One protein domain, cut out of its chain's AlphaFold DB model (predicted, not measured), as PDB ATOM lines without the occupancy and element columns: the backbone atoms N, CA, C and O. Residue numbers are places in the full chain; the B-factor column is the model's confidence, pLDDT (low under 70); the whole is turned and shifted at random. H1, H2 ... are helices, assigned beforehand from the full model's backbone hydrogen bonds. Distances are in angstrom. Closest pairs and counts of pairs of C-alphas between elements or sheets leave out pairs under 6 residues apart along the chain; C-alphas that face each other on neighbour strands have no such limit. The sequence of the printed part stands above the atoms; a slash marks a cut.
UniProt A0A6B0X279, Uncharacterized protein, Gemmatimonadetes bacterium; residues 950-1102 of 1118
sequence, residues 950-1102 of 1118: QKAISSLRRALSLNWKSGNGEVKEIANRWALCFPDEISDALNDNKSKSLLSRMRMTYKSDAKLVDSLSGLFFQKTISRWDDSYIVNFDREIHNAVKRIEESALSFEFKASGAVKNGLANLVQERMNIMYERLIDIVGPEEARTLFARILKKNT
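What this domain is: This is residues 950 to 1102 of the 1118 residues of an uncharacterized protein of Gemmatimonadetes bacterium (UniProt A0A6B0X279). A body of crossed helices, in which the hairpin H4 and H5 packs across H1, H2 and H6, has a V of two helices, H7 and H8, at one side. H7 is the arm next to the body, and residues 1095 to 1102, of which 1095 to 1101 belong to H8, stick out. The printed part has 153 residues with eight named helices, H1 to H8 in order, and no named strand: all helix, packing part aligned, part crossed. It is compact, with a radius of gyration of the C-alphas of 17.1 A and spans of 52 by 38 by 28 A.

How they stand to each other: Begin at H1, residues 950 to 959: it touches residues 1033 to 1044 alone of H6, residues 1030 to 1053, at a shallow tilt of 22 degrees, closest at C-alphas 959 and 1041, 5.1 A. H2, residues 971 to 980, touches H4, residues 993 to 1003, closest at C-alphas 976 and 1003, 4.9 A. H3, residues 986 to 989, only just touches H6, with 3 pairs of C-alphas within 8 A, closest 986 and 1051, 6.4 A. H4 forms a helical hairpin with H5, residues 1009 to 1021, at 9 degrees, closest at C-alphas 994 and 1019, 7.1 A. H7, residues 1060 to 1085, forms another with H8, residues 1087 to 1101, at a steep tilt of 45 degrees, closest at C-alphas 1082 and 1090, 5.3 A. Every O i to N i+4 pair is within hydrogen-bond range in H1, H2, H4, H5 and H7, 19 of 20 in H6 and 10 of 11 in H8; H3 is too short for one.

Where its parts are: Find C-alpha 950, where H1 begins, at (124.037, 140.252, 149.420). H6 runs 35.5 A and H7 36.9 A. H8 ends at C-alpha 1101, (148.080, 125.916, 117.469).

The domain as a whole: The printed part has no cut; its one long link joins H1 to H2. Confidence is under 70 at residues 961 to 969, 1054 to 1065 and 1100 to 1102.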
ATOM      1  N   GLN A 950     124.379 140.254 150.844       86.81
ATOM      2  CA  GLN A 950     124.037 140.252 149.420       86.81
ATOM      3  C   GLN A 950     125.229 140.652 148.548       86.81
ATOM      4  O   GLN A 950     125.514 139.988 147.549       86.81
ATOM      5  N   LYS A 951     125.994 141.675 148.948       86.94
ATOM      6  CA  LYS A 951     127.222 142.063 148.238       86.94
ATOM      7  C   LYS A 951     128.254 140.940 148.245       86.94
ATOM      8  O   LYS A 951     128.794 140.620 147.191       86.94
ATOM      9  N   ALA A 952     128.474 140.279 149.375       88.19
ATOM     10  CA  ALA A 952     129.417 139.170 149.462       88.19
ATOM     11  C   ALA A 952     128.958 137.920 148.680       88.19
ATOM     12  O   ALA A 952     129.772 137.297 147.995       88.19
ATOM     13  N   ILE A 953     127.657 137.604 148.682       89.19
ATOM     14  CA  ILE A 953     127.042 136.582 147.814       89.19
ATOM     15  C   ILE A 953     127.276 136.937 146.338       89.19
ATOM     16  O   ILE A 953     127.687 136.081 145.552       89.19
ATOM     17  N   SER A 954     127.075 138.203 145.959       86.81
ATOM     18  CA  SER A 954     127.303 138.679 144.591       86.81
ATOM     19  C   SER A 954     128.779 138.598 144.183       86.81
ATOM     20  O   SER A 954     129.082 138.186 143.066       86.81
ATOM     21  N   SER A 955     129.708 138.922 145.086       87.75
ATOM     22  CA  SER A 955     131.154 138.794 144.880       87.75
ATOM     23  C   SER A 955     131.569 137.342 144.671       87.75
ATOM     24  O   SER A 955     132.298 137.039 143.728       87.75
ATOM     25  N   LEU A 956     131.043 136.428 145.491       88.75
ATOM     26  CA  LEU A 956     131.276 134.994 145.339       88.75
ATOM     27  C   LEU A 956     130.715 134.473 144.009       88.75
ATOM     28  O   LEU A 956     131.406 133.762 143.284       88.75
ATOM     29  N   ARG A 957     129.495 134.884 143.641       86.31
ATOM     30  CA  ARG A 957     128.884 134.537 142.350       86.31
ATOM     31  C   ARG A 957     129.717 135.044 141.169       86.31
ATOM     32  O   ARG A 957     129.923 134.294 140.219       86.31
ATOM     33  N   ARG A 958     130.223 136.282 141.230       83.44
ATOM     34  CA  ARG A 958     131.101 136.866 140.198       83.44
ATOM     35  C   ARG A 958     132.422 136.107 140.070       83.44
ATOM     36  O   ARG A 958     132.808 135.762 138.958       83.44
ATOM     37  N   ALA A 959     133.063 135.766 141.186       83.50
ATOM     38  CA  ALA A 959     134.318 135.015 141.169       83.50
ATOM     39  C   ALA A 959     134.154 133.622 140.541       83.50
ATOM     40  O   ALA A 959     134.985 133.185 139.744       83.50
ATOM     41  N   LEU A 960     133.042 132.956 140.845       82.31
ATOM     42  CA  LEU A 960     132.726 131.608 140.374       82.31
ATOM     43  C   LEU A 960     132.033 131.565 139.006       82.31
ATOM     44  O   LEU A 960     131.705 130.478 138.544       82.31
ATOM     45  N   SER A 961     131.753 132.718 138.382       67.19
ATOM     46  CA  SER A 961     130.886 132.801 137.200       67.19
ATOM     47  C   SER A 961     131.352 131.875 136.072       67.19
ATOM     48  O   SER A 961     132.380 132.115 135.439       67.19
ATOM     49  N   LEU A 962     130.543 130.845 135.833       61.19
ATOM     50  CA  LEU A 962     130.523 129.956 134.677       61.19
ATOM     51  C   LEU A 962     129.145 130.154 134.036       61.19
ATOM     52  O   LEU A 962     128.152 130.203 134.769       61.19
ATOM     53  N   ASN A 963     129.052 130.287 132.710       54.22
ATOM     54  CA  ASN A 963     127.779 130.493 132.002       54.22
ATOM     55  C   ASN A 963     126.982 129.174 131.920       54.22
ATOM     56  O   ASN A 963     126.599 128.682 130.859       54.22
ATOM     57  N   TRP A 964     126.703 128.559 133.068       56.50
ATOM     58  CA  TRP A 964     125.824 127.402 133.132       56.50
ATOM     59  C   TRP A 964     124.408 127.851 132.779       56.50
ATOM     60  O   TRP A 964     123.830 128.688 133.466       56.50
ATOM     61  N   LYS A 965     123.817 127.250 131.740       49.34
ATOM     62  CA  LYS A 965     122.460 127.534 131.220       49.34
ATOM     63  C   LYS A 965     121.299 127.368 132.232       49.34
ATOM     64  O   LYS A 965     120.140 127.432 131.842       49.34
ATOM     65  N   SER A 966     121.579 127.184 133.524       47.28
ATOM     66  CA  SER A 966     120.620 127.214 134.637       47.28
ATOM     67  C   SER A 966     120.805 128.496 135.460       47.28
ATOM     68  O   SER A 966     121.380 128.495 136.548       47.28
ATOM     69  N   GLY A 967     120.336 129.620 134.917       52.28
ATOM     70  CA  GLY A 967     120.246 130.874 135.666       52.28
ATOM     71  C   GLY A 967     119.290 130.734 136.860       52.28
ATOM     72  O   GLY A 967     118.202 130.189 136.703       52.28
ATOM     73  N   ASN A 968     119.705 131.253 138.022       55.28
ATOM     74  CA  ASN A 968     118.979 131.371 139.308       55.28
ATOM     75  C   ASN A 968     119.154 130.278 140.389       55.28
ATOM     76  O   ASN A 968     118.367 130.250 141.332       55.28
ATOM     77  N   GLY A 969     120.205 129.453 140.357       67.56
ATOM     78  CA  GLY A 969     120.572 128.625 141.526       67.56
ATOM     79  C   GLY A 969     121.133 129.436 142.713       67.56
ATOM     80  O   GLY A 969     121.681 130.530 142.520       67.56
ATOM     81  N   GLU A 970     121.026 128.903 143.936       81.00
ATOM     82  CA  GLU A 970     121.694 129.442 145.138       81.00
ATOM     83  C   GLU A 970     123.229 129.373 144.985       81.00
ATOM     84  O   GLU A 970     123.772 128.415 144.424       81.00
ATOM     85  N   VAL A 971     123.966 130.385 145.465       85.31
ATOM     86  CA  VAL A 971     125.432 130.475 145.275       85.31
ATOM     87  C   VAL A 971     126.168 129.312 145.936       85.31
ATOM     88  O   VAL A 971     127.206 128.885 145.431       85.31
ATOM     89  N   LYS A 972     125.614 128.726 146.999       86.75
ATOM     90  CA  LYS A 972     126.156 127.521 147.635       86.75
ATOM     91  C   LYS A 972     126.229 126.313 146.703       86.75
ATOM     92  O   LYS A 972     127.198 125.561 146.754       86.75
ATOM     93  N   GLU A 973     125.255 126.154 145.809       84.06
ATOM     94  CA  GLU A 973     125.245 125.069 144.825       84.06
ATOM     95  C   GLU A 973     126.230 125.338 143.692       84.06
ATOM     96  O   GLU A 973     126.808 124.409 143.127       84.06
ATOM     97  N   ILE A 974     126.420 126.615 143.347       84.62
ATOM     98  CA  ILE A 974     127.410 127.037 142.355       84.62
ATOM     99  C   ILE A 974     128.821 126.778 142.890       84.62
ATOM    100  O   ILE A 974     129.630 126.159 142.203       84.62
ATOM    101  N   ALA A 975     129.088 127.180 144.135       87.12
ATOM    102  CA  ALA A 975     130.356 126.942 144.819       87.12
ATOM    103  C   ALA A 975     130.681 125.449 144.925       87.12
ATOM    104  O   ALA A 975     131.800 125.047 144.616       87.12
ATOM    105  N   ASN A 976     129.698 124.619 145.286       86.75
ATOM    106  CA  ASN A 976     129.888 123.174 145.380       86.75
ATOM    107  C   ASN A 976     130.220 122.540 144.026       86.75
ATOM    108  O   ASN A 976     131.212 121.825 143.908       86.75
ATOM    109  N   ARG A 977     129.445 122.863 142.985       80.81
ATOM    110  CA  ARG A 977     129.701 122.367 141.628       80.81
ATOM    111  C   ARG A 977     131.065 122.818 141.098       80.81
ATOM    112  O   ARG A 977     131.773 121.999 140.526       80.81
ATOM    113  N   TRP A 978     131.452 124.077 141.327       85.44
ATOM    114  CA  TRP A 978     132.782 124.580 140.966       85.44
ATOM    115  C   TRP A 978     133.881 123.804 141.706       85.44
ATOM    116  O   TRP A 978     134.841 123.354 141.090       85.44
ATOM    117  N   ALA A 979     133.714 123.548 143.004       84.94
ATOM    118  CA  ALA A 979     134.700 122.823 143.801       84.94
ATOM    119  C   ALA A 979     134.822 121.325 143.446       84.94
ATOM    120  O   ALA A 979     135.871 120.725 143.693       84.94
ATOM    121  N   LEU A 980     133.776 120.723 142.867       80.75
ATOM    122  CA  LEU A 980     133.774 119.346 142.349       80.75
ATOM    123  C   LEU A 980     134.473 119.202 140.987       80.75
ATOM    124  O   LEU A 980     134.803 118.084 140.596       80.75
ATOM    125  N   CYS A 981     134.739 120.300 140.268       77.56
ATOM    126  CA  CYS A 981     135.563 120.262 139.054       77.56
ATOM    127  C   CYS A 981     137.019 119.868 139.350       77.56
ATOM    128  O   CYS A 981     137.736 119.441 138.446       77.56
ATOM    129  N   PHE A 982     137.450 120.007 140.605       78.81
ATOM    130  CA  PHE A 982     138.816 119.772 141.044       78.81
ATOM    131  C   PHE A 982     138.911 118.453 141.829       78.81
ATOM    132  O   PHE A 982     138.092 118.247 142.727       78.81
ATOM    133  N   PRO A 983     139.888 117.574 141.545       74.62
ATOM    134  CA  PRO A 983     140.189 116.387 142.352       74.62
ATOM    135  C   PRO A 983     140.667 116.730 143.772       74.62
ATOM    136  O   PRO A 983     141.039 117.871 144.061       74.62
ATOM    137  N   ASP A 984     140.666 115.750 144.676       72.25
ATOM    138  CA  ASP A 984     141.154 115.930 146.051       72.25
ATOM    139  C   ASP A 984     142.658 116.242 146.077       72.25
ATOM    140  O   ASP A 984     143.091 117.103 146.845       72.25
ATOM    141  N   GLU A 985     143.420 115.645 145.159       74.50
ATOM    142  CA  GLU A 985     144.875 115.750 145.017       74.50
ATOM    143  C   GLU A 985     145.366 117.177 144.701       74.50
ATOM    144  O   GLU A 985     146.502 117.528 145.017       74.50
ATOM    145  N   ILE A 986     144.515 118.052 144.144       76.62
ATOM    146  CA  ILE A 986     144.854 119.482 143.960       76.62
ATOM    147  C   ILE A 986     145.083 120.173 145.305       76.62
ATOM    148  O   ILE A 986     145.867 121.118 145.389       76.62
ATOM    149  N   SER A 987     144.447 119.695 146.375       73.25
ATOM    150  CA  SER A 987     144.653 120.242 147.717       73.25
ATOM    151  C   SER A 987     146.109 120.106 148.169       73.25
ATOM    152  O   SER A 987     146.578 120.950 148.933       73.25
ATOM    153  N   ASP A 988     146.847 119.106 147.678       72.44
ATOM    154  CA  ASP A 988     148.274 118.931 147.968       72.44
ATOM    155  C   ASP A 988     149.151 119.881 147.141       72.44
ATOM    156  O   ASP A 988     150.168 120.358 147.640       72.44
ATOM    157  N   ALA A 989     148.712 120.232 145.927       72.44
ATOM    158  CA  ALA A 989     149.398 121.144 145.008       72.44
ATOM    159  C   ALA A 989     149.284 122.632 145.389       72.44
ATOM    160  O   ALA A 989     150.098 123.457 144.974       72.44
ATOM    161  N   LEU A 990     148.257 122.998 146.159       80.50
ATOM    162  CA  LEU A 990     148.069 124.371 146.623       80.50
ATOM    163  C   LEU A 990     149.096 124.695 147.715       80.50
ATOM    164  O   LEU A 990     149.088 124.100 148.785       80.50
ATOM    165  N   ASN A 991     149.957 125.686 147.502       72.12
ATOM    166  CA  ASN A 991     150.959 126.071 148.508       72.12
ATOM    167  C   ASN A 991     150.400 126.978 149.621       72.12
ATOM    168  O   ASN A 991     151.113 127.290 150.572       72.12
ATOM    169  N   ASP A 992     149.135 127.408 149.529       83.00
ATOM    170  CA  ASP A 992     148.517 128.301 150.509       83.00
ATOM    171  C   ASP A 992     147.309 127.667 151.223       83.00
ATOM    172  O   ASP A 992     146.374 127.139 150.614       83.00
ATOM    173  N   ASN A 993     147.323 127.741 152.559       82.31
ATOM    174  CA  ASN A 993     146.294 127.148 153.417       82.31
ATOM    175  C   ASN A 993     144.902 127.773 153.228       82.31
ATOM    176  O   ASN A 993     143.900 127.119 153.533       82.31
ATOM    177  N   LYS A 994     144.812 129.020 152.740       84.50
ATOM    178  CA  LYS A 994     143.529 129.702 152.528       84.50
ATOM    179  C   LYS A 994     142.804 129.114 151.322       84.50
ATOM    180  O   LYS A 994     141.629 128.803 151.448       84.50
ATOM    181  N   SER A 995     143.492 128.877 150.211       85.56
ATOM    182  CA  SER A 995     142.948 128.238 149.011       85.56
ATOM    183  C   SER A 995     142.554 126.782 149.271       85.56
ATOM    184  O   SER A 995     141.455 126.380 148.891       85.56
ATOM    185  N   LYS A 996     143.368 126.013 150.020       86.06
ATOM    186  CA  LYS A 996     142.989 124.653 150.469       86.06
ATOM    187  C   LYS A 996     141.686 124.665 151.268       86.06
ATOM    188  O   LYS A 996     140.746 123.924 150.986       86.06
ATOM    189  N   SER A 997     141.624 125.547 152.263       87.12
ATOM    190  CA  SER A 997     140.458 125.680 153.136       87.12
ATOM    191  C   SER A 997     139.239 126.232 152.396       87.12
ATOM    192  O   SER A 997     138.118 125.856 152.723       87.12
ATOM    193  N   LEU A 998     139.440 127.104 151.403       90.62
ATOM    194  CA  LEU A 998     138.385 127.628 150.542       90.62
ATOM    195  C   LEU A 998     137.763 126.495 149.727       90.62
ATOM    196  O   LEU A 998     136.550 126.316 149.787       90.62
ATOM    197  N   LEU A 999     138.588 125.705 149.031       87.56
ATOM    198  CA  LEU A 999     138.133 124.569 148.232       87.56
ATOM    199  C   LEU A 999     137.384 123.546 149.100       87.56
ATOM    200  O   LEU A 999     136.284 123.125 148.750       87.56
ATOM    201  N   SER A1000     137.928 123.222 150.278       87.81
ATOM    202  CA  SER A1000     137.274 122.345 151.257       87.81
ATOM    203  C   SER A1000     135.916 122.891 151.716       87.81
ATOM    204  O   SER A1000     134.924 122.164 151.676       87.81
ATOM    205  N   ARG A1001     135.833 124.179 152.089       90.25
ATOM    206  CA  ARG A1001     134.571 124.817 152.500       90.25
ATOM    207  C   ARG A1001     133.561 124.841 151.361       90.25
ATOM    208  O   ARG A1001     132.405 124.534 151.601       90.25
ATOM    209  N   MET A1002     133.966 125.112 150.123       89.19
ATOM    210  CA  MET A1002     133.040 125.097 148.983       89.19
ATOM    211  C   MET A1002     132.443 123.705 148.702       89.19
ATOM    212  O   MET A1002     131.322 123.624 148.207       89.19
ATOM    213  N   ARG A1003     133.124 122.609 149.072       88.44
ATOM    214  CA  ARG A1003     132.585 121.236 148.970       88.44
ATOM    215  C   ARG A1003     131.594 120.865 150.078       88.44
ATOM    216  O   ARG A1003     130.865 119.886 149.930       88.44
ATOM    217  N   MET A1004     131.549 121.617 151.177       88.69
ATOM    218  CA  MET A1004     130.608 121.365 152.271       88.69
ATOM    219  C   MET A1004     129.175 121.770 151.898       88.69
ATOM    220  O   MET A1004     128.943 122.633 151.051       88.69
ATOM    221  N   THR A1005     128.194 121.167 152.571       85.44
ATOM    222  CA  THR A1005     126.777 121.522 152.438       85.44
ATOM    223  C   THR A1005     126.378 122.575 153.476       85.44
ATOM    224  O   THR A1005     126.576 122.403 154.678       85.44
ATOM    225  N   TYR A1006     125.778 123.677 153.019       88.50
ATOM    226  CA  TYR A1006     125.297 124.766 153.880       88.50
ATOM    227  C   TYR A1006     123.776 124.910 153.806       88.50
ATOM    228  O   TYR A1006     123.165 124.716 152.755       88.50
ATOM    229  N   LYS A1007     123.158 125.313 154.925       86.50
ATOM    230  CA  LYS A1007     121.704 125.539 154.999       86.50
ATOM    231  C   LYS A1007     121.240 126.716 154.128       86.50
ATOM    232  O   LYS A1007     120.156 126.644 153.567       86.50
ATOM    233  N   SER A1008     122.058 127.757 153.964       89.25
ATOM    234  CA  SER A1008     121.752 128.938 153.141       89.25
ATOM    235  C   SER A1008     123.021 129.586 152.579       89.25
ATOM    236  O   SER A1008     124.112 129.380 153.122       89.25
ATOM    237  N   ASP A1009     122.864 130.417 151.546       88.75
ATOM    238  CA  ASP A1009     123.944 131.244 150.988       88.75
ATOM    239  C   ASP A1009     124.601 132.132 152.055       88.75
ATOM    240  O   ASP A1009     125.826 132.204 152.132       88.75
ATOM    241  N   ALA A1010     123.808 132.720 152.959       86.62
ATOM    242  CA  ALA A1010     124.327 133.526 154.064       86.62
ATOM    243  C   ALA A1010     125.285 132.730 154.971       86.62
ATOM    244  O   ALA A1010     126.341 133.235 155.344       86.62
ATOM    245  N   LYS A1011     124.973 131.459 155.280       89.44
ATOM    246  CA  LYS A1011     125.848 130.599 156.101       89.44
ATOM    247  C   LYS A1011     127.140 130.215 155.386       89.44
ATOM    248  O   LYS A1011     128.174 130.117 156.046       89.44
ATOM    249  N   LEU A1012     127.093 130.012 154.070       91.69
ATOM    250  CA  LEU A1012     128.300 129.799 153.277       91.69
ATOM    251  C   LEU A1012     129.187 131.044 153.325       91.69
ATOM    252  O   LEU A1012     130.358 130.946 153.679       91.69
ATOM    253  N   VAL A1013     128.636 132.218 153.023       91.31
ATOM    254  CA  VAL A1013     129.422 133.454 152.987       91.31
ATOM    255  C   VAL A1013     129.943 133.836 154.376       91.31
ATOM    256  O   VAL A1013     131.096 134.243 154.476       91.31
ATOM    257  N   ASP A1014     129.194 133.608 155.459       89.19
ATOM    258  CA  ASP A1014     129.704 133.758 156.833       89.19
ATOM    259  C   ASP A1014     130.873 132.804 157.112       89.19
ATOM    260  O   ASP A1014     131.874 133.189 157.723       89.19
ATOM    261  N   SER A1015     130.780 131.556 156.637       91.44
ATOM    262  CA  SER A1015     131.883 130.603 156.730       91.44
ATOM    263  C   SER A1015     133.100 131.112 155.961       91.44
ATOM    264  O   SER A1015     134.205 131.099 156.497       91.44
ATOM    265  N   LEU A1016     132.935 131.630 154.745       92.19
ATOM    266  CA  LEU A1016     134.044 132.195 153.974       92.19
ATOM    267  C   LEU A1016     134.612 133.463 154.623       92.19
ATOM    268  O   LEU A1016     135.825 133.620 154.707       92.19
ATOM    269  N   SER A1017     133.764 134.327 155.173       91.75
ATOM    270  CA  SER A1017     134.187 135.487 155.956       91.75
ATOM    271  C   SER A1017     135.071 135.070 157.137       91.75
ATOM    272  O   SER A1017     136.147 135.633 157.349       91.75
ATOM    273  N   GLY A1018     134.674 134.019 157.862       89.31
ATOM    274  CA  GLY A1018     135.473 133.447 158.942       89.31
ATOM    275  C   GLY A1018     136.815 132.881 158.469       89.31
ATOM    276  O   GLY A1018     137.775 132.885 159.233       89.31
ATOM    277  N   LEU A1019     136.914 132.421 157.216       91.19
ATOM    278  CA  LEU A1019     138.175 131.958 156.630       91.19
ATOM    279  C   LEU A1019     139.136 133.119 156.350       91.19
ATOM    280  O   LEU A1019     140.303 133.054 156.731       91.19
ATOM    281  N   PHE A1020     138.662 134.165 155.669       90.38
ATOM    282  CA  PHE A1020     139.531 135.257 155.217       90.38
ATOM    283  C   PHE A1020     139.850 136.264 156.317       90.38
ATOM    284  O   PHE A1020     140.964 136.788 156.349       90.38
ATOM    285  N   PHE A1021     138.899 136.509 157.220       90.62
ATOM    286  CA  PHE A1021     138.960 137.614 158.179       90.62
ATOM    287  C   PHE A1021     138.790 137.198 159.639       90.62
ATOM    288  O   PHE A1021     138.826 138.069 160.503       90.62
ATOM    289  N   GLN A1022     138.576 135.904 159.929       87.88
ATOM    290  CA  GLN A1022     138.288 135.399 161.285       87.88
ATOM    291  C   GLN A1022     137.104 136.117 161.966       87.88
ATOM    292  O   GLN A1022     137.024 136.222 163.188       87.88
ATOM    293  N   LYS A1023     136.164 136.628 161.162       86.75
ATOM    294  CA  LYS A1023     134.983 137.383 161.594       86.75
ATOM    295  C   LYS A1023     133.756 136.918 160.816       86.75
ATOM    296  O   LYS A1023     133.878 136.511 159.664       86.75
ATOM    297  N   THR A1024     132.580 137.002 161.425       87.56
ATOM    298  CA  THR A1024     131.286 136.890 160.729       87.56
ATOM    299  C   THR A1024     130.941 138.206 160.033       87.56
ATOM    300  O   THR A1024     131.488 139.254 160.387       87.56
ATOM    301  N   ILE A1025     130.003 138.177 159.085       85.19
ATOM    302  CA  ILE A1025     129.589 139.367 158.321       85.19
ATOM    303  C   ILE A1025     128.956 140.432 159.228       85.19
ATOM    304  O   ILE A1025     129.098 141.626 158.989       85.19
ATOM    305  N   SER A1026     128.343 140.026 160.343       82.50
ATOM    306  CA  SER A1026     127.814 140.948 161.362       82.50
ATOM    307  C   SER A1026     128.863 141.870 161.997       82.50
ATOM    308  O   SER A1026     128.501 142.890 162.581       82.50
ATOM    309  N   ARG A1027     130.153 141.519 161.884       84.81
ATOM    310  CA  ARG A1027     131.298 142.300 162.380       84.81
ATOM    311  C   ARG A1027     132.037 143.061 161.275       84.81
ATOM    312  O   ARG A1027     133.174 143.491 161.484       84.81
ATOM    313  N   TRP A1028     131.452 143.149 160.083       88.56
ATOM    314  CA  TRP A1028     132.040 143.880 158.968       88.56
ATOM    315  C   TRP A1028     131.830 145.385 159.098       88.56
ATOM    316  O   TRP A1028     130.935 145.868 159.792       88.56
ATOM    317  N   ASP A1029     132.673 146.097 158.368       86.62
ATOM    318  CA  ASP A1029     132.496 147.469 157.920       86.62
ATOM    319  C   ASP A1029     132.630 147.489 156.384       86.62
ATOM    320  O   ASP A1029     132.886 146.455 155.752       86.62
ATOM    321  N   ASP A1030     132.486 148.662 155.767       86.50
ATOM    322  CA  ASP A1030     132.529 148.797 154.307       86.50
ATOM    323  C   ASP A1030     133.850 148.304 153.677       86.50
ATOM    324  O   ASP A1030     133.856 147.885 152.515       86.50
ATOM    325  N   SER A1031     134.965 148.317 154.418       87.75
ATOM    326  CA  SER A1031     136.266 147.866 153.908       87.75
ATOM    327  C   SER A1031     136.304 146.351 153.704       87.75
ATOM    328  O   SER A1031     136.909 145.864 152.743       87.75
ATOM    329  N   TYR A1032     135.607 145.596 154.558       88.94
ATOM    330  CA  TYR A1032     135.541 144.140 154.467       88.94
ATOM    331  C   TYR A1032     134.808 143.670 153.216       88.94
ATOM    332  O   TYR A1032     135.177 142.633 152.680       88.94
ATOM    333  N   ILE A1033     133.860 144.446 152.685       86.31
ATOM    334  CA  ILE A1033     133.179 144.121 151.423       86.31
ATOM    335  C   ILE A1033     134.184 144.100 150.265       86.31
ATOM    336  O   ILE A1033     134.258 143.131 149.510       86.31
ATOM    337  N   VAL A1034     134.983 145.165 150.145       86.81
ATOM    338  CA  VAL A1034     135.987 145.312 149.079       86.81
ATOM    339  C   VAL A1034     137.092 144.270 149.242       86.81
ATOM    340  O   VAL A1034     137.512 143.633 148.275       86.81
ATOM    341  N   ASN A1035     137.542 144.061 150.481       89.12
ATOM    342  CA  ASN A1035     138.549 143.054 150.783       89.12
ATOM    343  C   ASN A1035     138.030 141.638 150.494       89.12
ATOM    344  O   ASN A1035     138.776 140.843 149.931       89.12
ATOM    345  N   PHE A1036     136.777 141.316 150.835       92.00
ATOM    346  CA  PHE A1036     136.180 140.002 150.575       92.00
ATOM    347  C   PHE A1036     136.133 139.714 149.078       92.00
ATOM    348  O   PHE A1036     136.547 138.639 148.654       92.00
ATOM    349  N   ASP A1037     135.696 140.693 148.279       89.25
ATOM    350  CA  ASP A1037     135.670 140.581 146.822       89.25
ATOM    351  C   ASP A1037     137.056 140.237 146.266       89.25
ATOM    352  O   ASP A1037     137.213 139.259 145.536       89.25
ATOM    353  N   ARG A1038     138.082 140.988 146.680       89.00
ATOM    354  CA  ARG A1038     139.466 140.778 146.242       89.00
ATOM    355  C   ARG A1038     140.023 139.420 146.675       89.00
ATOM    356  O   ARG A1038     140.609 138.719 145.854       89.00
ATOM    357  N   GLU A1039     139.875 139.053 147.947       90.50
ATOM    358  CA  GLU A1039     140.424 137.801 148.489       90.50
ATOM    359  C   GLU A1039     139.775 136.573 147.839       90.50
ATOM    360  O   GLU A1039     140.483 135.638 147.464       90.50
ATOM    361  N   ILE A1040     138.453 136.597 147.638       90.94
ATOM    362  CA  ILE A1040     137.724 135.516 146.971       90.94
ATOM    363  C   ILE A1040     138.165 135.357 145.517       90.94
ATOM    364  O   ILE A1040     138.481 134.242 145.106       90.94
ATOM    365  N   HIS A1041     138.246 136.447 144.748       88.19
ATOM    366  CA  HIS A1041     138.691 136.378 143.355       88.19
ATOM    367  C   HIS A1041     140.135 135.876 143.240       88.19
ATOM    368  O   HIS A1041     140.424 135.024 142.400       88.19
ATOM    369  N   ASN A1042     141.037 136.354 144.102       87.00
ATOM    370  CA  ASN A1042     142.431 135.914 144.110       87.00
ATOM    371  C   ASN A1042     142.567 134.430 144.463       87.00
ATOM    372  O   ASN A1042     143.348 133.724 143.828       87.00
ATOM    373  N   ALA A1043     141.821 133.951 145.459       87.38
ATOM    374  CA  ALA A1043     141.877 132.556 145.878       87.38
ATOM    375  C   ALA A1043     141.272 131.615 144.821       87.38
ATOM    376  O   ALA A1043     141.890 130.606 144.493       87.38
ATOM    377  N   VAL A1044     140.129 131.974 144.222       87.94
ATOM    378  CA  VAL A1044     139.540 131.230 143.090       87.94
ATOM    379  C   VAL A1044     140.527 131.159 141.925       87.94
ATOM    380  O   VAL A1044     140.810 130.068 141.435       87.94
ATOM    381  N   LYS A1045     141.121 132.294 141.531       84.81
ATOM    382  CA  LYS A1045     142.104 132.354 140.441       84.81
ATOM    383  C   LYS A1045     143.320 131.464 140.705       84.81
ATOM    384  O   LYS A1045     143.727 130.730 139.816       84.81
ATOM    385  N   ARG A1046     143.873 131.488 141.923       84.56
ATOM    386  CA  ARG A1046     145.008 130.629 142.298       84.56
ATOM    387  C   ARG A1046     144.666 129.148 142.210       84.56
ATOM    388  O   ARG A1046     145.481 128.381 141.714       84.56
ATOM    389  N   ILE A1047     143.476 128.752 142.666       85.25
ATOM    390  CA  ILE A1047     143.025 127.356 142.578       85.25
ATOM    391  C   ILE A1047     142.913 126.921 141.116       85.25
ATOM    392  O   ILE A1047     143.420 125.860 140.761       85.25
ATOM    393  N   GLU A1048     142.315 127.760 140.267       83.88
ATOM    394  CA  GLU A1048     142.207 127.500 138.828       83.88
ATOM    395  C   GLU A1048     143.591 127.415 138.155       83.88
ATOM    396  O   GLU A1048     143.858 126.454 137.439       83.88
ATOM    397  N   GLU A1049     144.506 128.355 138.419       80.31
ATOM    398  CA  GLU A1049     145.870 128.355 137.861       80.31
ATOM    399  C   GLU A1049     146.690 127.140 138.313       80.31
ATOM    400  O   GLU A1049     147.311 126.471 137.484       80.31
ATOM    401  N   SER A1050     146.667 126.817 139.612       78.00
ATOM    402  CA  SER A1050     147.347 125.633 140.142       78.00
ATOM    403  C   SER A1050     146.808 124.357 139.508       78.00
ATOM    404  O   SER A1050     147.603 123.511 139.104       78.00
ATOM    405  N   ALA A1051     145.486 124.247 139.338       75.38
ATOM    406  CA  ALA A1051     144.876 123.118 138.652       75.38
ATOM    407  C   ALA A1051     145.355 123.003 137.196       75.38
ATOM    408  O   ALA A1051     145.692 121.913 136.758       75.38
ATOM    409  N   LEU A1052     145.449 124.109 136.453       72.44
ATOM    410  CA  LEU A1052     145.889 124.092 135.049       72.44
ATOM    411  C   LEU A1052     147.374 123.759 134.868       72.44
ATOM    412  O   LEU A1052     147.756 123.231 133.827       72.44
ATOM    413  N   SER A1053     148.204 124.058 135.868       70.44
ATOM    414  CA  SER A1053     149.639 123.748 135.862       70.44
ATOM    415  C   SER A1053     149.983 122.329 136.331       70.44
ATOM    416  O   SER A1053     151.126 121.897 136.187       70.44
ATOM    417  N   PHE A1054     149.022 121.605 136.913       68.00
ATOM    418  CA  PHE A1054     149.259 120.295 137.508       68.00
ATOM    419  C   PHE A1054     149.165 119.186 136.450       68.00
ATOM    420  O   PHE A1054     148.144 119.033 135.778       68.00
ATOM    421  N   GLU A1055     150.215 118.372 136.302       60.12
ATOM    422  CA  GLU A1055     150.181 117.201 135.419       60.12
ATOM    423  C   GLU A1055     149.279 116.110 136.011       60.12
ATOM    424  O   GLU A1055     149.685 115.265 136.812       60.12
ATOM    425  N   PHE A1056     148.010 116.119 135.612       60.41
ATOM    426  CA  PHE A1056     147.047 115.129 136.067       60.41
ATOM    427  C   PHE A1056     147.357 113.727 135.526       60.41
ATOM    428  O   PHE A1056     147.085 113.417 134.362       60.41
ATOM    429  N   LYS A1057     147.743 112.801 136.407       57.81
ATOM    430  CA  LYS A1057     147.522 111.359 136.187       57.81
ATOM    431  C   LYS A1057     146.045 111.008 136.454       57.81
ATOM    432  O   LYS A1057     145.757 110.228 137.349       57.81
ATOM    433  N   ALA A1058     145.088 111.629 135.753       50.84
ATOM    434  CA  ALA A1058     143.669 111.558 136.143       50.84
ATOM    435  C   ALA A1058     142.767 110.686 135.251       50.84
ATOM    436  O   ALA A1058     142.866 110.677 134.019       50.84
ATOM    437  N   SER A1059     141.832 110.030 135.945       56.56
ATOM    438  CA  SER A1059     140.613 109.358 135.489       56.56
ATOM    439  C   SER A1059     139.669 110.280 134.688       56.56
ATOM    440  O   SER A1059     139.748 111.508 134.753       56.56
ATOM    441  N   GLY A1060     138.754 109.688 133.908       57.78
ATOM    442  CA  GLY A1060     137.952 110.402 132.897       57.78
ATOM    443  C   GLY A1060     137.001 111.497 133.412       57.78
ATOM    444  O   GLY A1060     136.741 112.451 132.688       57.78
ATOM    445  N   ALA A1061     136.507 111.413 134.653       58.84
ATOM    446  CA  ALA A1061     135.528 112.375 135.182       58.84
ATOM    447  C   ALA A1061     136.141 113.752 135.510       58.84
ATOM    448  O   ALA A1061     135.541 114.786 135.222       58.84
ATOM    449  N   VAL A1062     137.364 113.770 136.045       61.25
ATOM    450  CA  VAL A1062     138.095 114.990 136.429       61.25
ATOM    451  C   VAL A1062     138.537 115.793 135.206       61.25
ATOM    452  O   VAL A1062     138.377 117.012 135.169       61.25
ATOM    453  N   LYS A1063     139.036 115.106 134.167       65.25
ATOM    454  CA  LYS A1063     139.413 115.747 132.897       65.25
ATOM    455  C   LYS A1063     138.228 116.470 132.258       65.25
ATOM    456  O   LYS A1063     138.393 117.590 131.790       65.25
ATOM    457  N   ASN A1064     137.036 115.869 132.300       67.50
ATOM    458  CA  ASN A1064     135.816 116.491 131.782       67.50
ATOM    459  C   ASN A1064     135.393 117.717 132.607       67.50
ATOM    460  O   ASN A1064     134.994 118.726 132.033       67.50
ATOM    461  N   GLY A1065     135.510 117.663 133.939       69.06
ATOM    462  CA  GLY A1065     135.202 118.795 134.823       69.06
ATOM    463  C   GLY A1065     136.097 120.016 134.580       69.06
ATOM    464  O   GLY A1065     135.588 121.124 134.415       69.06
ATOM    465  N   LEU A1066     137.415 119.809 134.493       70.62
ATOM    466  CA  LEU A1066     138.396 120.859 134.187       70.62
ATOM    467  C   LEU A1066     138.281 121.377 132.751       70.62
ATOM    468  O   LEU A1066     138.350 122.584 132.538       70.62
ATOM    469  N   ALA A1067     138.064 120.494 131.771       70.06
ATOM    470  CA  ALA A1067     137.850 120.901 130.383       70.06
ATOM    471  C   ALA A1067     136.609 121.796 130.246       70.06
ATOM    472  O   ALA A1067     136.689 122.847 129.616       70.06
ATOM    473  N   ASN A1068     135.502 121.435 130.906       72.50
ATOM    474  CA  ASN A1068     134.296 122.262 130.948       72.50
ATOM    475  C   ASN A1068     134.557 123.617 131.622       72.50
ATOM    476  O   ASN A1068     134.112 124.644 131.119       72.50
ATOM    477  N   LEU A1069     135.304 123.644 132.732       73.94
ATOM    478  CA  LEU A1069     135.678 124.886 133.415       73.94
ATOM    479  C   LEU A1069     136.484 125.822 132.496       73.94
ATOM    480  O   LEU A1069     136.154 127.000 132.367       73.94
ATOM    481  N   VAL A1070     137.517 125.295 131.829       74.75
ATOM    482  CA  VAL A1070     138.366 126.056 130.896       74.75
ATOM    483  C   VAL A1070     137.566 126.541 129.696       74.75
ATOM    484  O   VAL A1070     137.679 127.707 129.327       74.75
ATOM    485  N   GLN A1071     136.732 125.680 129.115       74.25
ATOM    486  CA  GLN A1071     135.868 126.029 127.992       74.25
ATOM    487  C   GLN A1071     134.934 127.191 128.346       74.25
ATOM    488  O   GLN A1071     134.825 128.149 127.584       74.25
ATOM    489  N   GLU A1072     134.309 127.157 129.522       72.44
ATOM    490  CA  GLU A1072     133.447 128.244 129.989       72.44
ATOM    491  C   GLU A1072     134.231 129.540 130.251       72.44
ATOM    492  O   GLU A1072     133.782 130.623 129.876       72.44
ATOM    493  N   ARG A1073     135.443 129.463 130.817       77.19
ATOM    494  CA  ARG A1073     136.315 130.642 130.970       77.19
ATOM    495  C   ARG A1073     136.750 131.216 129.620       77.19
ATOM    496  O   ARG A1073     136.795 132.437 129.476       77.19
ATOM    497  N   MET A1074     137.028 130.369 128.629       75.62
ATOM    498  CA  MET A1074     137.323 130.797 127.259       75.62
ATOM    499  C   MET A1074     136.114 131.474 126.612       75.62
ATOM    500  O   MET A1074     136.290 132.521 125.998       75.62
ATOM    501  N   ASN A1075     134.902 130.944 126.803       76.94
ATOM    502  CA  ASN A1075     133.669 131.585 126.339       76.94
ATOM    503  C   ASN A1075     133.482 132.970 126.968       76.94
ATOM    504  O   ASN A1075     133.230 133.926 126.247       76.94
ATOM    505  N   ILE A1076     133.678 133.111 128.283       74.62
ATOM    506  CA  ILE A1076     133.575 134.410 128.973       74.62
ATOM    507  C   ILE A1076     134.632 135.398 128.463       74.62
ATOM    508  O   ILE A1076     134.338 136.571 128.240       74.62
ATOM    509  N   MET A1077     135.877 134.948 128.275       76.44
ATOM    510  CA  MET A1077     136.942 135.781 127.704       76.44
ATOM    511  C   MET A1077     136.631 136.179 126.259       76.44
ATOM    512  O   MET A1077     136.944 137.296 125.857       76.44
ATOM    513  N   TYR A1078     135.993 135.293 125.499       79.62
ATOM    514  CA  TYR A1078     135.563 135.552 124.135       79.62
ATOM    515  C   TYR A1078     134.375 136.523 124.071       79.62
ATOM    516  O   TYR A1078     134.411 137.446 123.268       79.62
ATOM    517  N   GLU A1079     133.376 136.406 124.949       79.50
ATOM    518  CA  GLU A1079     132.298 137.400 125.091       79.50
ATOM    519  C   GLU A1079     132.852 138.774 125.484       79.50
ATOM    520  O   GLU A1079     132.526 139.774 124.853       79.50
ATOM    521  N   ARG A1080     133.787 138.833 126.441       78.62
ATOM    522  CA  ARG A1080     134.486 140.087 126.767       78.62
ATOM    523  C   ARG A1080     135.281 140.634 125.586       78.62
ATOM    524  O   ARG A1080     135.347 141.843 125.409       78.62
ATOM    525  N   LEU A1081     135.899 139.768 124.783       80.25
ATOM    526  CA  LEU A1081     136.582 140.187 123.562       80.25
ATOM    527  C   LEU A1081     135.578 140.774 122.556       80.25
ATOM    528  O   LEU A1081     135.869 141.812 121.973       80.25
ATOM    529  N   ILE A1082     134.391 140.172 122.411       80.94
ATOM    530  CA  ILE A1082     133.288 140.714 121.602       80.94
ATOM    531  C   ILE A1082     132.883 142.109 122.097       80.94
ATOM    532  O   ILE A1082     132.741 143.006 121.272       80.94
ATOM    533  N   ASP A1083     132.753 142.317 123.409       79.62
ATOM    534  CA  ASP A1083     132.407 143.628 123.975       79.62
ATOM    535  C   ASP A1083     133.479 144.699 123.699       79.62
ATOM    536  O   ASP A1083     133.157 145.878 123.568       79.62
ATOM    537  N   ILE A1084     134.756 144.303 123.610       85.06
ATOM    538  CA  ILE A1084     135.885 145.229 123.421       85.06
ATOM    539  C   ILE A1084     136.106 145.578 121.944       85.06
ATOM    540  O   ILE A1084     136.302 146.749 121.627       85.06
ATOM    541  N   VAL A1085     136.132 144.583 121.049       82.69
ATOM    542  CA  VAL A1085     136.523 144.773 119.634       82.69
ATOM    543  C   VAL A1085     135.378 144.558 118.640       82.69
ATOM    544  O   VAL A1085     135.552 144.732 117.439       82.69
ATOM    545  N   GLY A1086     134.190 144.183 119.113       84.81
ATOM    546  CA  GLY A1086     133.062 143.809 118.265       84.81
ATOM    547  C   GLY A1086     133.124 142.350 117.775       84.81
ATOM    548  O   GLY A1086     134.174 141.700 117.798       84.81
ATOM    549  N   PRO A1087     131.988 141.790 117.319       85.62
ATOM    550  CA  PRO A1087     131.842 140.351 117.083       85.62
ATOM    551  C   PRO A1087     132.683 139.809 115.918       85.62
ATOM    552  O   PRO A1087     133.218 138.706 116.016       85.62
ATOM    553  N   GLU A1088     132.824 140.563 114.826       81.88
ATOM    554  CA  GLU A1088     133.588 140.134 113.642       81.88
ATOM    555  C   GLU A1088     135.106 140.141 113.897       81.88
ATOM    556  O   GLU A1088     135.828 139.213 113.515       81.88
ATOM    557  N   GLU A1089     135.602 141.143 114.622       83.31
ATOM    558  CA  GLU A1089     137.024 141.253 114.950       83.31
ATOM    559  C   GLU A1089     137.428 140.251 116.042       83.31
ATOM    560  O   GLU A1089     138.461 139.584 115.925       83.31
ATOM    561  N   ALA A1090     136.556 140.020 117.034       84.38
ATOM    562  CA  ALA A1090     136.726 138.962 118.029       84.38
ATOM    563  C   ALA A1090     136.800 137.569 117.381       84.38
ATOM    564  O   ALA A1090     137.700 136.789 117.706       84.38
ATOM    565  N   ARG A1091     135.917 137.270 116.411       83.94
ATOM    566  CA  ARG A1091     135.964 136.026 115.613       83.94
ATOM    567  C   ARG A1091     137.301 135.861 114.903       83.94
ATOM    568  O   ARG A1091     137.890 134.781 114.946       83.94
ATOM    569  N   THR A1092     137.790 136.926 114.274       81.94
ATOM    570  CA  THR A1092     139.045 136.910 113.511       81.94
ATOM    571  C   THR A1092     140.252 136.657 114.418       81.94
ATOM    572  O   THR A1092     141.106 135.821 114.107       81.94
ATOM    573  N   LEU A1093     140.305 137.320 115.577       83.31
ATOM    574  CA  LEU A1093     141.351 137.122 116.585       83.31
ATOM    575  C   LEU A1093     141.322 135.705 117.171       83.31
ATOM    576  O   LEU A1093     142.367 135.062 117.267       83.31
ATOM    577  N   PHE A1094     140.138 135.186 117.494       83.00
ATOM    578  CA  PHE A1094     139.989 133.827 118.015       83.00
ATOM    579  C   PHE A1094     140.360 132.765 116.968       83.00
ATOM    580  O   PHE A1094     141.087 131.819 117.273       83.00
ATOM    581  N   ALA A1095     139.977 132.962 115.701       78.69
ATOM    582  CA  ALA A1095     140.390 132.102 114.590       78.69
ATOM    583  C   ALA A1095     141.914 132.120 114.364       78.69
ATOM    584  O   ALA A1095     142.504 131.087 114.043       78.69
ATOM    585  N   ARG A1096     142.577 133.268 114.570       79.38
ATOM    586  CA  ARG A1096     144.044 133.380 114.507       79.38
ATOM    587  C   ARG A1096     144.723 132.596 115.638       79.38
ATOM    588  O   ARG A1096     145.750 131.967 115.390       79.38
ATOM    589  N   ILE A1097     144.144 132.586 116.842       78.88
ATOM    590  CA  ILE A1097     144.620 131.765 117.970       78.88
ATOM    591  C   ILE A1097     144.480 130.270 117.647       78.88
ATOM    592  O   ILE A1097     145.427 129.516 117.856       78.88
ATOM    593  N   LEU A1098     143.343 129.852 117.076       75.50
ATOM    594  CA  LEU A1098     143.117 128.462 116.662       75.50
ATOM    595  C   LEU A1098     144.112 128.018 115.575       75.50
ATOM    596  O   LEU A1098     144.725 126.964 115.721       75.50
ATOM    597  N   LYS A1099     144.349 128.843 114.542       70.31
ATOM    598  CA  LYS A1099     145.307 128.541 113.457       70.31
ATOM    599  C   LYS A1099     146.758 128.416 113.929       70.31
ATOM    600  O   LYS A1099     147.505 127.612 113.384       70.31
ATOM    601  N   LYS A1100     147.176 129.194 114.935       65.44
ATOM    602  CA  LYS A1100     148.560 129.171 115.447       65.44
ATOM    603  C   LYS A1100     148.906 127.867 116.186       65.44
ATOM    604  O   LYS A1100     150.080 127.530 116.284       65.44
ATOM    605  N   ASN A1101     147.902 127.134 116.673       58.81
ATOM    606  CA  ASN A1101     148.080 125.916 117.469       58.81
ATOM    607  C   ASN A1101     147.873 124.604 116.681       58.81
ATOM    608  O   ASN A1101     148.141 123.541 117.234       58.81
ATOM    609  N   THR A1102     147.423 124.643 115.417       53.84
ATOM    610  CA  THR A1102     147.143 123.439 114.600       53.84
ATOM    611  C   THR A1102     148.239 123.051 113.598       53.84
ATOM    612  O   THR A1102     148.098 122.024 112.948       53.84
TER     613      THR A1102